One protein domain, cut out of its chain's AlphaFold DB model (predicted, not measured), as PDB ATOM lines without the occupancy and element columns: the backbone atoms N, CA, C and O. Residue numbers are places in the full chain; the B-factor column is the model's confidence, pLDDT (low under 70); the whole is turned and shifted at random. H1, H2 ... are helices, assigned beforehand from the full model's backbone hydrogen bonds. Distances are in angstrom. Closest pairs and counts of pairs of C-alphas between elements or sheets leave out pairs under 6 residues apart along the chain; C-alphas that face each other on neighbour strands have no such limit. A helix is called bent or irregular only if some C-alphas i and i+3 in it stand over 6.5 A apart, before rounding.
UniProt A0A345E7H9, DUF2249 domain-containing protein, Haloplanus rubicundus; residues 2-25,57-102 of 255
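AT A GLANCE: This is residues 2 to 25 and 57 to 102 of the 255 residues of the protein "DUF2249 domain-containing protein" of Haloplanus rubicundus (UniProt A0A345E7H9). Two helices, H1 and H2, meet near their ends as an open V, with the bent arm H1b at the corner and H1a as the shorter free limb. H2 makes most of the long limb, and the short helix H3 prolongs it past a tight link. The printed part has 70 residues with three named helices, H1, H2 and H3 in chain order, and no named strand: the class is all helix. It is extended, with a radius of gyration of the C-alphas of 21.2 A and spans of 66 by 29 by 13 A.

HOW THE PARTS SIT: H1, residues 3 to 25, was assigned as one helix by its hydrogen bonds but is bent: C-alphas 15 and 18 are 6.8 A apart. Its arms, H1a, residues 3 to 15, and H1b, residues 18 to 25, stand at a steep tilt of 46 degrees. H1b touches H2, residues 57 to 86, which meets it with residues 58 to 62 alone. The closest C-alphas, those of Ala 23 and Ser 58, are 5.2 A apart. H1b and H2 run opposite ways at a steep tilt of 61 degrees. H1a and H2 are apart. H2 and H3, residues 89 to 98, meet only through their link. In H1a, H1b, H2 and H3 every O i to N i+4 pair is within hydrogen-bond range.

IN THESE COORDINATES: H1a begins at C-alpha 3, (49.417, -3.784, -34.010), and measures 19.0 A from first to last C-alpha; H1b measures 10.8 A. H2 begins at C-alpha 57, (27.076, 18.132, -46.279), and measures 43.0 A. H3 measures 14.3 A and ends at C-alpha 98, (33.726, -6.945, 7.817).

THE WHOLE: The C-alphas farthest apart, those of His 25 and Pro 102, are 67.0 A apart. Residues 26 to 56 are not printed; C-alphas 25 and 57 are 13.1 A apart across this cut. The link from H2 to H3 is tight. Mean pLDDT of the printed part is 81.2; residue 23 and residues 84 to 89 are under 70.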
ATOM      1  N   ARG A   2      48.343  -3.157 -29.305       85.94
ATOM      2  CA  ARG A   2      48.314  -4.244 -30.301       85.94
ATOM      3  C   ARG A   2      48.405  -3.640 -31.713       85.94
ATOM      4  O   ARG A   2      47.766  -2.627 -31.977       85.94
ATOM      5  N   ARG A   3      49.182  -4.251 -32.621       86.81
ATOM      6  CA  ARG A   3      49.417  -3.784 -34.010       86.81
ATOM      7  C   ARG A   3      48.122  -3.392 -34.741       86.81
ATOM      8  O   ARG A   3      48.090  -2.398 -35.457       86.81
ATOM      9  N   ASN A   4      47.040  -4.119 -34.476       82.69
ATOM     10  CA  ASN A   4      45.718  -3.878 -35.057       82.69
ATOM     11  C   ASN A   4      45.095  -2.546 -34.606       82.69
ATOM     12  O   ASN A   4      44.454  -1.879 -35.407       82.69
ATOM     13  N   THR A   5      45.320  -2.121 -33.359       84.56
ATOM     14  CA  THR A   5      44.813  -0.842 -32.835       84.56
ATOM     15  C   THR A   5      45.441   0.342 -33.564       84.56
ATOM     16  O   THR A   5      44.757   1.313 -33.875       84.56
ATOM     17  N   VAL A   6      46.737   0.249 -33.879       89.12
ATOM     18  CA  VAL A   6      47.461   1.296 -34.615       89.12
ATOM     19  C   VAL A   6      46.959   1.387 -36.056       89.12
ATOM     20  O   VAL A   6      46.699   2.485 -36.542       89.12
ATOM     21  N   ILE A   7      46.763   0.240 -36.716       90.44
ATOM     22  CA  ILE A   7      46.233   0.180 -38.086       90.44
ATOM     23  C   ILE A   7      44.822   0.773 -38.146       90.44
ATOM     24  O   ILE A   7      44.549   1.608 -39.003       90.44
ATOM     25  N   LEU A   8      43.945   0.388 -37.215       86.12
ATOM     26  CA  LEU A   8      42.576   0.897 -37.156       86.12
ATOM     27  C   LEU A   8      42.548   2.412 -36.915       86.12
ATOM     28  O   LEU A   8      41.828   3.127 -37.607       86.12
ATOM     29  N   GLY A   9      43.370   2.909 -35.984       88.75
ATOM     30  CA  GLY A   9      43.492   4.342 -35.717       88.75
ATOM     31  C   GLY A   9      43.953   5.129 -36.946       88.75
ATOM     32  O   GLY A   9      43.359   6.155 -37.268       88.75
ATOM     33  N   ALA A  10      44.953   4.624 -37.675       90.00
ATOM     34  CA  ALA A  10      45.419   5.250 -38.912       90.00
ATOM     35  C   ALA A  10      44.313   5.306 -39.979       90.00
ATOM     36  O   ALA A  10      44.113   6.348 -40.596       90.00
ATOM     37  N   LEU A  11      43.550   4.221 -40.142       88.50
ATOM     38  CA  LEU A  11      42.446   4.132 -41.102       88.50
ATOM     39  C   LEU A  11      41.327   5.135 -40.781       88.50
ATOM     40  O   LEU A  11      40.869   5.853 -41.670       88.50
ATOM     41  N   ILE A  12      40.941   5.238 -39.503       87.06
ATOM     42  CA  ILE A  12      39.950   6.213 -39.027       87.06
ATOM     43  C   ILE A  12      40.420   7.640 -39.329       87.06
ATOM     44  O   ILE A  12      39.664   8.431 -39.890       87.06
ATOM     45  N   VAL A  13      41.676   7.968 -39.011       89.75
ATOM     46  CA  VAL A  13      42.235   9.301 -39.277       89.75
ATOM     47  C   VAL A  13      42.238   9.602 -40.775       89.75
ATOM     48  O   VAL A  13      41.771  10.664 -41.171       89.75
ATOM     49  N   THR A  14      42.692   8.680 -41.625       90.75
ATOM     50  CA  THR A  14      42.730   8.887 -43.082       90.75
ATOM     51  C   THR A  14      41.348   9.168 -43.677       90.75
ATOM     52  O   THR A  14      41.242   9.991 -44.584       90.75
ATOM     53  N   VAL A  15      40.292   8.526 -43.169       83.38
ATOM     54  CA  VAL A  15      38.919   8.732 -43.657       83.38
ATOM     55  C   VAL A  15      38.308  10.029 -43.122       83.38
ATOM     56  O   VAL A  15      37.638  10.744 -43.864       83.38
ATOM     57  N   LEU A  16      38.528  10.354 -41.845       81.75
ATOM     58  CA  LEU A  16      37.875  11.502 -41.210       81.75
ATOM     59  C   LEU A  16      38.566  12.833 -41.521       81.75
ATOM     60  O   LEU A  16      37.891  13.849 -41.681       81.75
ATOM     61  N   LEU A  17      39.893  12.848 -41.633       84.94
ATOM     62  CA  LEU A  17      40.678  14.080 -41.740       84.94
ATOM     63  C   LEU A  17      40.276  14.964 -42.943       84.94
ATOM     64  O   LEU A  17      40.110  16.164 -42.729       84.94
ATOM     65  N   PRO A  18      40.016  14.437 -44.161       81.88
ATOM     66  CA  PRO A  18      39.567  15.259 -45.290       81.88
ATOM     67  C   PRO A  18      38.221  15.953 -45.048       81.88
ATOM     68  O   PRO A  18      38.059  17.130 -45.359       81.88
ATOM     69  N   MET A  19      37.256  15.250 -44.454       77.50
ATOM     70  CA  MET A  19      35.930  15.799 -44.151       77.50
ATOM     71  C   MET A  19      36.005  16.883 -43.069       77.50
ATOM     72  O   MET A  19      35.389  17.936 -43.216       77.50
ATOM     73  N   TRP A  20      36.793  16.659 -42.013       78.25
ATOM     74  CA  TRP A  20      37.023  17.658 -40.966       78.25
ATOM     75  C   TRP A  20      37.792  18.876 -41.489       78.25
ATOM     76  O   TRP A  20      37.480  20.004 -41.114       78.25
ATOM     77  N   TYR A  21      38.751  18.670 -42.396       82.62
ATOM     78  CA  TYR A  21      39.461  19.755 -43.070       82.62
ATOM     79  C   TYR A  21      38.497  20.654 -43.855       82.62
ATOM     80  O   TYR A  21      38.527  21.872 -43.680       82.62
ATOM     81  N   VAL A  22      37.598  20.065 -44.653       76.00
ATOM     82  CA  VAL A  22      36.572  20.811 -45.404       76.00
ATOM     83  C   VAL A  22      35.598  21.522 -44.462       76.00
ATOM     84  O   VAL A  22      35.289  22.691 -44.673       76.00
ATOM     85  N   ALA A  23      35.151  20.862 -43.390       69.69
ATOM     86  CA  ALA A  23      34.239  21.470 -42.424       69.69
ATOM     87  C   ALA A  23      34.845  22.689 -41.700       69.69
ATOM     88  O   ALA A  23      34.133  23.657 -41.450       69.69
ATOM     89  N   LEU A  24      36.150  22.665 -41.397       76.19
ATOM     90  CA  LEU A  24      36.858  23.784 -40.762       76.19
ATOM     91  C   LEU A  24      37.082  24.980 -41.698       76.19
ATOM     92  O   LEU A  24      37.162  26.106 -41.219       76.19
ATOM     93  N   HIS A  25      37.207  24.746 -43.008       77.38
ATOM     94  CA  HIS A  25      37.472  25.808 -43.989       77.38
ATOM     95  C   HIS A  25      36.195  26.399 -44.607       77.38
ATOM     96  O   HIS A  25      36.262  27.469 -45.208       77.38
ATOM     97  N   PRO A  57      26.904  19.572 -46.481       74.81
ATOM     98  CA  PRO A  57      27.076  18.132 -46.279       74.81
ATOM     99  C   PRO A  57      28.266  17.791 -45.363       74.81
ATOM    100  O   PRO A  57      28.200  16.842 -44.579       74.81
ATOM    101  N   SER A  58      29.334  18.597 -45.404       71.00
ATOM    102  CA  SER A  58      30.503  18.466 -44.525       71.00
ATOM    103  C   SER A  58      30.202  18.805 -43.058       71.00
ATOM    104  O   SER A  58      30.678  18.102 -42.167       71.00
ATOM    105  N   GLN A  59      29.369  19.815 -42.786       73.56
ATOM    106  CA  GLN A  59      28.932  20.176 -41.431       73.56
ATOM    107  C   GLN A  59      28.018  19.110 -40.821       73.56
ATOM    108  O   GLN A  59      28.213  18.723 -39.669       73.56
ATOM    109  N   VAL A  60      27.065  18.586 -41.600       79.56
ATOM    110  CA  VAL A  60      26.205  17.474 -41.156       79.56
ATOM    111  C   VAL A  60      27.058  16.253 -40.815       79.56
ATOM    112  O   VAL A  60      26.869  15.648 -39.761       79.56
ATOM    113  N   GLY A  61      28.050  15.937 -41.656       79.50
ATOM    114  CA  GLY A  61      29.010  14.868 -41.393       79.50
ATOM    115  C   GLY A  61      29.716  15.033 -40.046       79.50
ATOM    116  O   GLY A  61      29.718  14.104 -39.239       79.50
ATOM    117  N   VAL A  62      30.256  16.219 -39.754       79.56
ATOM    118  CA  VAL A  62      30.928  16.495 -38.473       79.56
ATOM    119  C   VAL A  62      29.990  16.327 -37.279       79.56
ATOM    120  O   VAL A  62      30.357  15.651 -36.319       79.56
ATOM    121  N   VAL A  63      28.775  16.881 -37.335       80.81
ATOM    122  CA  VAL A  63      27.791  16.762 -36.242       80.81
ATOM    123  C   VAL A  63      27.437  15.298 -35.976       80.81
ATOM    124  O   VAL A  63      27.438  14.860 -34.823       80.81
ATOM    125  N   VAL A  64      27.201  14.518 -37.035       85.19
ATOM    126  CA  VAL A  64      26.911  13.082 -36.930       85.19
ATOM    127  C   VAL A  64      28.087  12.331 -36.307       85.19
ATOM    128  O   VAL A  64      27.881  11.523 -35.404       85.19
ATOM    129  N   TRP A  65      29.324  12.616 -36.722       84.38
ATOM    130  CA  TRP A  65      30.503  11.968 -36.149       84.38
ATOM    131  C   TRP A  65      30.717  12.317 -34.679       84.38
ATOM    132  O   TRP A  65      31.012  11.422 -33.892       84.38
ATOM    133  N   VAL A  66      30.527  13.578 -34.281       85.31
ATOM    134  CA  VAL A  66      30.603  13.985 -32.868       85.31
ATOM    135  C   VAL A  66      29.555  13.245 -32.034       85.31
ATOM    136  O   VAL A  66      29.892  12.694 -30.985       85.31
ATOM    137  N   ALA A  67      28.311  13.165 -32.513       87.12
ATOM    138  CA  ALA A  67      27.246  12.429 -31.837       87.12
ATOM    139  C   ALA A  67      27.553  10.925 -31.730       87.12
ATOM    140  O   ALA A  67      27.397  10.339 -30.658       87.12
ATOM    141  N   LEU A  68      28.051  10.305 -32.806       90.38
ATOM    142  CA  LEU A  68      28.436   8.891 -32.821       90.38
ATOM    143  C   LEU A  68      29.602   8.601 -31.872       90.38
ATOM    144  O   LEU A  68      29.532   7.639 -31.113       90.38
ATOM    145  N   PHE A  69      30.653   9.427 -31.864       90.06
ATOM    146  CA  PHE A  69      31.768   9.254 -30.929       90.06
ATOM    147  C   PHE A  69      31.331   9.445 -29.477       90.06
ATOM    148  O   PHE A  69      31.762   8.681 -28.616       90.06
ATOM    149  N   GLY A  70      30.444  10.408 -29.209       94.00
ATOM    150  CA  GLY A  70      29.829  10.579 -27.894       94.00
ATOM    151  C   GLY A  70      29.061   9.330 -27.460       94.00
ATOM    152  O   GLY A  70      29.306   8.807 -26.374       94.00
ATOM    153  N   LEU A  71      28.200   8.796 -28.331       93.81
ATOM    154  CA  LEU A  71      27.432   7.578 -28.067       93.81
ATOM    155  C   LEU A  71      28.341   6.367 -27.817       93.81
ATOM    156  O   LEU A  71      28.159   5.658 -26.832       93.81
ATOM    157  N   VAL A  72      29.344   6.146 -28.671       93.56
ATOM    158  CA  VAL A  72      30.321   5.057 -28.505       93.56
ATOM    159  C   VAL A  72      31.106   5.222 -27.203       93.56
ATOM    160  O   VAL A  72      31.335   4.238 -26.501       93.56
ATOM    161  N   GLY A  73      31.486   6.452 -26.848       94.00
ATOM    162  CA  GLY A  73      32.146   6.759 -25.581       94.00
ATOM    163  C   GLY A  73      31.279   6.397 -24.375       94.00
ATOM    164  O   GLY A  73      31.752   5.701 -23.477       94.00
ATOM    165  N   VAL A  74      30.000   6.789 -24.385       94.81
ATOM    166  CA  VAL A  74      29.029   6.441 -23.333       94.81
ATOM    167  C   VAL A  74      28.845   4.928 -23.242       94.81
ATOM    168  O   VAL A  74      28.970   4.372 -22.155       94.81
ATOM    169  N   LEU A  75      28.621   4.245 -24.366       94.06
ATOM    170  CA  LEU A  75      28.462   2.787 -24.394       94.06
ATOM    171  C   LEU A  75      29.703   2.072 -23.853       94.06
ATOM    172  O   LEU A  75      29.582   1.156 -23.046       94.06
ATOM    173  N   THR A  76      30.896   2.527 -24.238       91.00
ATOM    174  CA  THR A  76      32.164   1.970 -23.747       91.00
ATOM    175  C   THR A  76      32.314   2.178 -22.239       91.00
ATOM    176  O   THR A  76      32.718   1.258 -21.528       91.00
ATOM    177  N   ALA A  77      31.978   3.367 -21.731       90.06
ATOM    178  CA  ALA A  77      32.045   3.672 -20.306       90.06
ATOM    179  C   ALA A  77      31.057   2.823 -19.495       90.06
ATOM    180  O   ALA A  77      31.450   2.229 -18.492       90.06
ATOM    181  N   VAL A  78      29.810   2.706 -19.962       90.69
ATOM    182  CA  VAL A  78      28.781   1.866 -19.335       90.69
ATOM    183  C   VAL A  78      29.212   0.402 -19.338       90.69
ATOM    184  O   VAL A  78      29.180  -0.239 -18.295       90.69
ATOM    185  N   HIS A  79      29.695  -0.122 -20.466       80.88
ATOM    186  CA  HIS A  79      30.142  -1.512 -20.556       80.88
ATOM    187  C   HIS A  79      31.330  -1.796 -19.628       80.88
ATOM    188  O   HIS A  79      31.377  -2.824 -18.956       80.88
ATOM    189  N   ARG A  80      32.287  -0.866 -19.539       81.88
ATOM    190  CA  ARG A  80      33.413  -0.975 -18.605       81.88
ATOM    191  C   ARG A  80      32.947  -0.946 -17.149       81.88
ATOM    192  O   ARG A  80      33.471  -1.709 -16.343       81.88
ATOM    193  N   PHE A  81      32.000  -0.073 -16.819       77.12
ATOM    194  CA  PHE A  81      31.422   0.008 -15.481       77.12
ATOM    195  C   PHE A  81      30.696  -1.287 -15.106       77.12
ATOM    196  O   PHE A  81      30.965  -1.837 -14.045       77.12
ATOM    197  N   MET A  82      29.851  -1.813 -15.996       73.56
ATOM    198  CA  MET A  82      29.137  -3.071 -15.765       73.56
ATOM    199  C   MET A  82      30.104  -4.241 -15.577       73.56
ATOM    200  O   MET A  82      29.947  -4.999 -14.628       73.56
ATOM    201  N   ASN A  83      31.155  -4.343 -16.396       70.00
ATOM    202  CA  ASN A  83      32.181  -5.374 -16.217       70.00
ATOM    203  C   ASN A  83      32.888  -5.262 -14.856       70.00
ATOM    204  O   ASN A  83      33.140  -6.272 -14.208       70.00
ATOM    205  N   ALA A  84      33.187  -4.041 -14.408       68.25
ATOM    206  CA  ALA A  84      33.781  -3.821 -13.092       68.25
ATOM    207  C   ALA A  84      32.813  -4.155 -11.941       68.25
ATOM    208  O   ALA A  84      33.257  -4.628 -10.902       68.25
ATOM    209  N   ALA A  85      31.510  -3.922 -12.120       60.94
ATOM    210  CA  ALA A  85      30.489  -4.210 -11.116       60.94
ATOM    211  C   ALA A  85      30.149  -5.709 -11.017       60.94
ATOM    212  O   ALA A  85      29.907  -6.208  -9.925       60.94
ATOM    213  N   VAL A  86      30.151  -6.441 -12.137       59.41
ATOM    214  CA  VAL A  86      29.859  -7.888 -12.177       59.41
ATOM    215  C   VAL A  86      31.020  -8.723 -11.619       59.41
ATOM    216  O   VAL A  86      30.797  -9.792 -11.063       59.41
ATOM    217  N   SER A  87      32.253  -8.215 -11.680       61.12
ATOM    218  CA  SER A  87      33.435  -8.855 -11.079       61.12
ATOM    219  C   SER A  87      33.504  -8.725  -9.545       61.12
ATOM    220  O   SER A  87      34.464  -9.198  -8.937       61.12
ATOM    221  N   ASP A  88      32.537  -8.060  -8.904       65.50
ATOM    222  CA  ASP A  88      32.655  -7.576  -7.522       65.50
ATOM    223  C   ASP A  88      32.225  -8.579  -6.436       65.50
ATOM    224  O   ASP A  88      32.016  -8.214  -5.274       65.50
ATOM    225  N   THR A  89      32.103  -9.865  -6.779       67.75
ATOM    226  CA  THR A  89      31.792 -10.912  -5.794       67.75
ATOM    227  C   THR A  89      32.838 -10.944  -4.674       67.75
ATOM    228  O   THR A  89      32.472 -11.106  -3.512       67.75
ATOM    229  N   GLY A  90      34.113 -10.670  -4.983       70.44
ATOM    230  CA  GLY A  90      35.182 -10.551  -3.981       70.44
ATOM    231  C   GLY A  90      34.928  -9.453  -2.939       70.44
ATOM    232  O   GLY A  90      35.002  -9.716  -1.742       70.44
ATOM    233  N   ARG A  91      34.515  -8.248  -3.362       73.12
ATOM    234  CA  ARG A  91      34.169  -7.157  -2.429       73.12
ATOM    235  C   ARG A  91      32.946  -7.497  -1.589       73.12
ATOM    236  O   ARG A  91      32.856  -7.085  -0.442       73.12
ATOM    237  N   THR A  92      32.003  -8.252  -2.145       77.31
ATOM    238  CA  THR A  92      30.821  -8.704  -1.400       77.31
ATOM    239  C   THR A  92      31.213  -9.678  -0.286       77.31
ATOM    240  O   THR A  92      30.724  -9.553   0.835       77.31
ATOM    241  N   VAL A  93      32.141 -10.601  -0.557       76.81
ATOM    242  CA  VAL A  93      32.709 -11.500   0.463       76.81
ATOM    243  C   VAL A  93      33.452 -10.705   1.540       76.81
ATOM    244  O   VAL A  93      33.257 -10.961   2.728       76.81
ATOM    245  N   GLU A  94      34.255  -9.715   1.150       76.00
ATOM    246  CA  GLU A  94      34.960  -8.829   2.085       76.00
ATOM    247  C   GLU A  94      33.981  -8.038   2.969       76.00
ATOM    248  O   GLU A  94      34.110  -8.043   4.189       76.00
ATOM    249  N   LEU A  95      32.915  -7.482   2.384       81.44
ATOM    250  CA  LEU A  95      31.847  -6.804   3.124       81.44
ATOM    251  C   LEU A  95      31.160  -7.725   4.139       81.44
ATOM    252  O   LEU A  95      30.859  -7.286   5.249       81.44
ATOM    253  N   PHE A  96      30.897  -8.989   3.796       83.44
ATOM    254  CA  PHE A  96      30.324  -9.939   4.751       83.44
ATOM    255  C   PHE A  96      31.287 -10.235   5.903       83.44
ATOM    256  O   PHE A  96      30.863 -10.215   7.060       83.44
ATOM    257  N   ARG A  97      32.579 -10.415   5.610       76.50
ATOM    258  CA  ARG A  97      33.618 -10.607   6.634       76.50
ATOM    259  C   ARG A  97      33.714  -9.413   7.583       76.50
ATOM    260  O   ARG A  97      33.749  -9.619   8.795       76.50
ATOM    261  N   ASP A  98      33.680  -8.194   7.046       79.94
ATOM    262  CA  ASP A  98      33.726  -6.945   7.817       79.94
ATOM    263  C   ASP A  98      32.511  -6.758   8.737       79.94
ATOM    264  O   ASP A  98      32.601  -6.068   9.751       79.94
ATOM    265  N   ASN A  99      31.372  -7.370   8.398       81.50
ATOM    266  CA  ASN A  99      30.129  -7.306   9.173       81.50
ATOM    267  C   ASN A  99      29.871  -8.570  10.012       81.50
ATOM    268  O   ASN A  99      28.734  -8.804  10.420       81.50
ATOM    269  N   ASP A 100      30.898  -9.392  10.258       73.94
ATOM    270  CA  ASP A 100      30.796 -10.626  11.048       73.94
ATOM    271  C   ASP A 100      29.794 -11.659  10.480       73.94
ATOM    272  O   ASP A 100      29.293 -12.520  11.207       73.94
ATOM    273  N   VAL A 101      29.497 -11.600   9.178       82.19
ATOM    274  CA  VAL A 101      28.595 -12.542   8.508       82.19
ATOM    275  C   VAL A 101      29.414 -13.697   7.920       82.19
ATOM    276  O   VAL A 101      30.258 -13.464   7.052       82.19
ATOM    277  N   PRO A 102      29.189 -14.954   8.350       76.44
ATOM    278  CA  PRO A 102      29.898 -16.100   7.798       76.44
ATOM    279  C   PRO A 102      29.485 -16.350   6.346       76.44
ATOM    280  O   PRO A 102      28.299 -16.443   6.025       76.44
TER     281      PRO A 102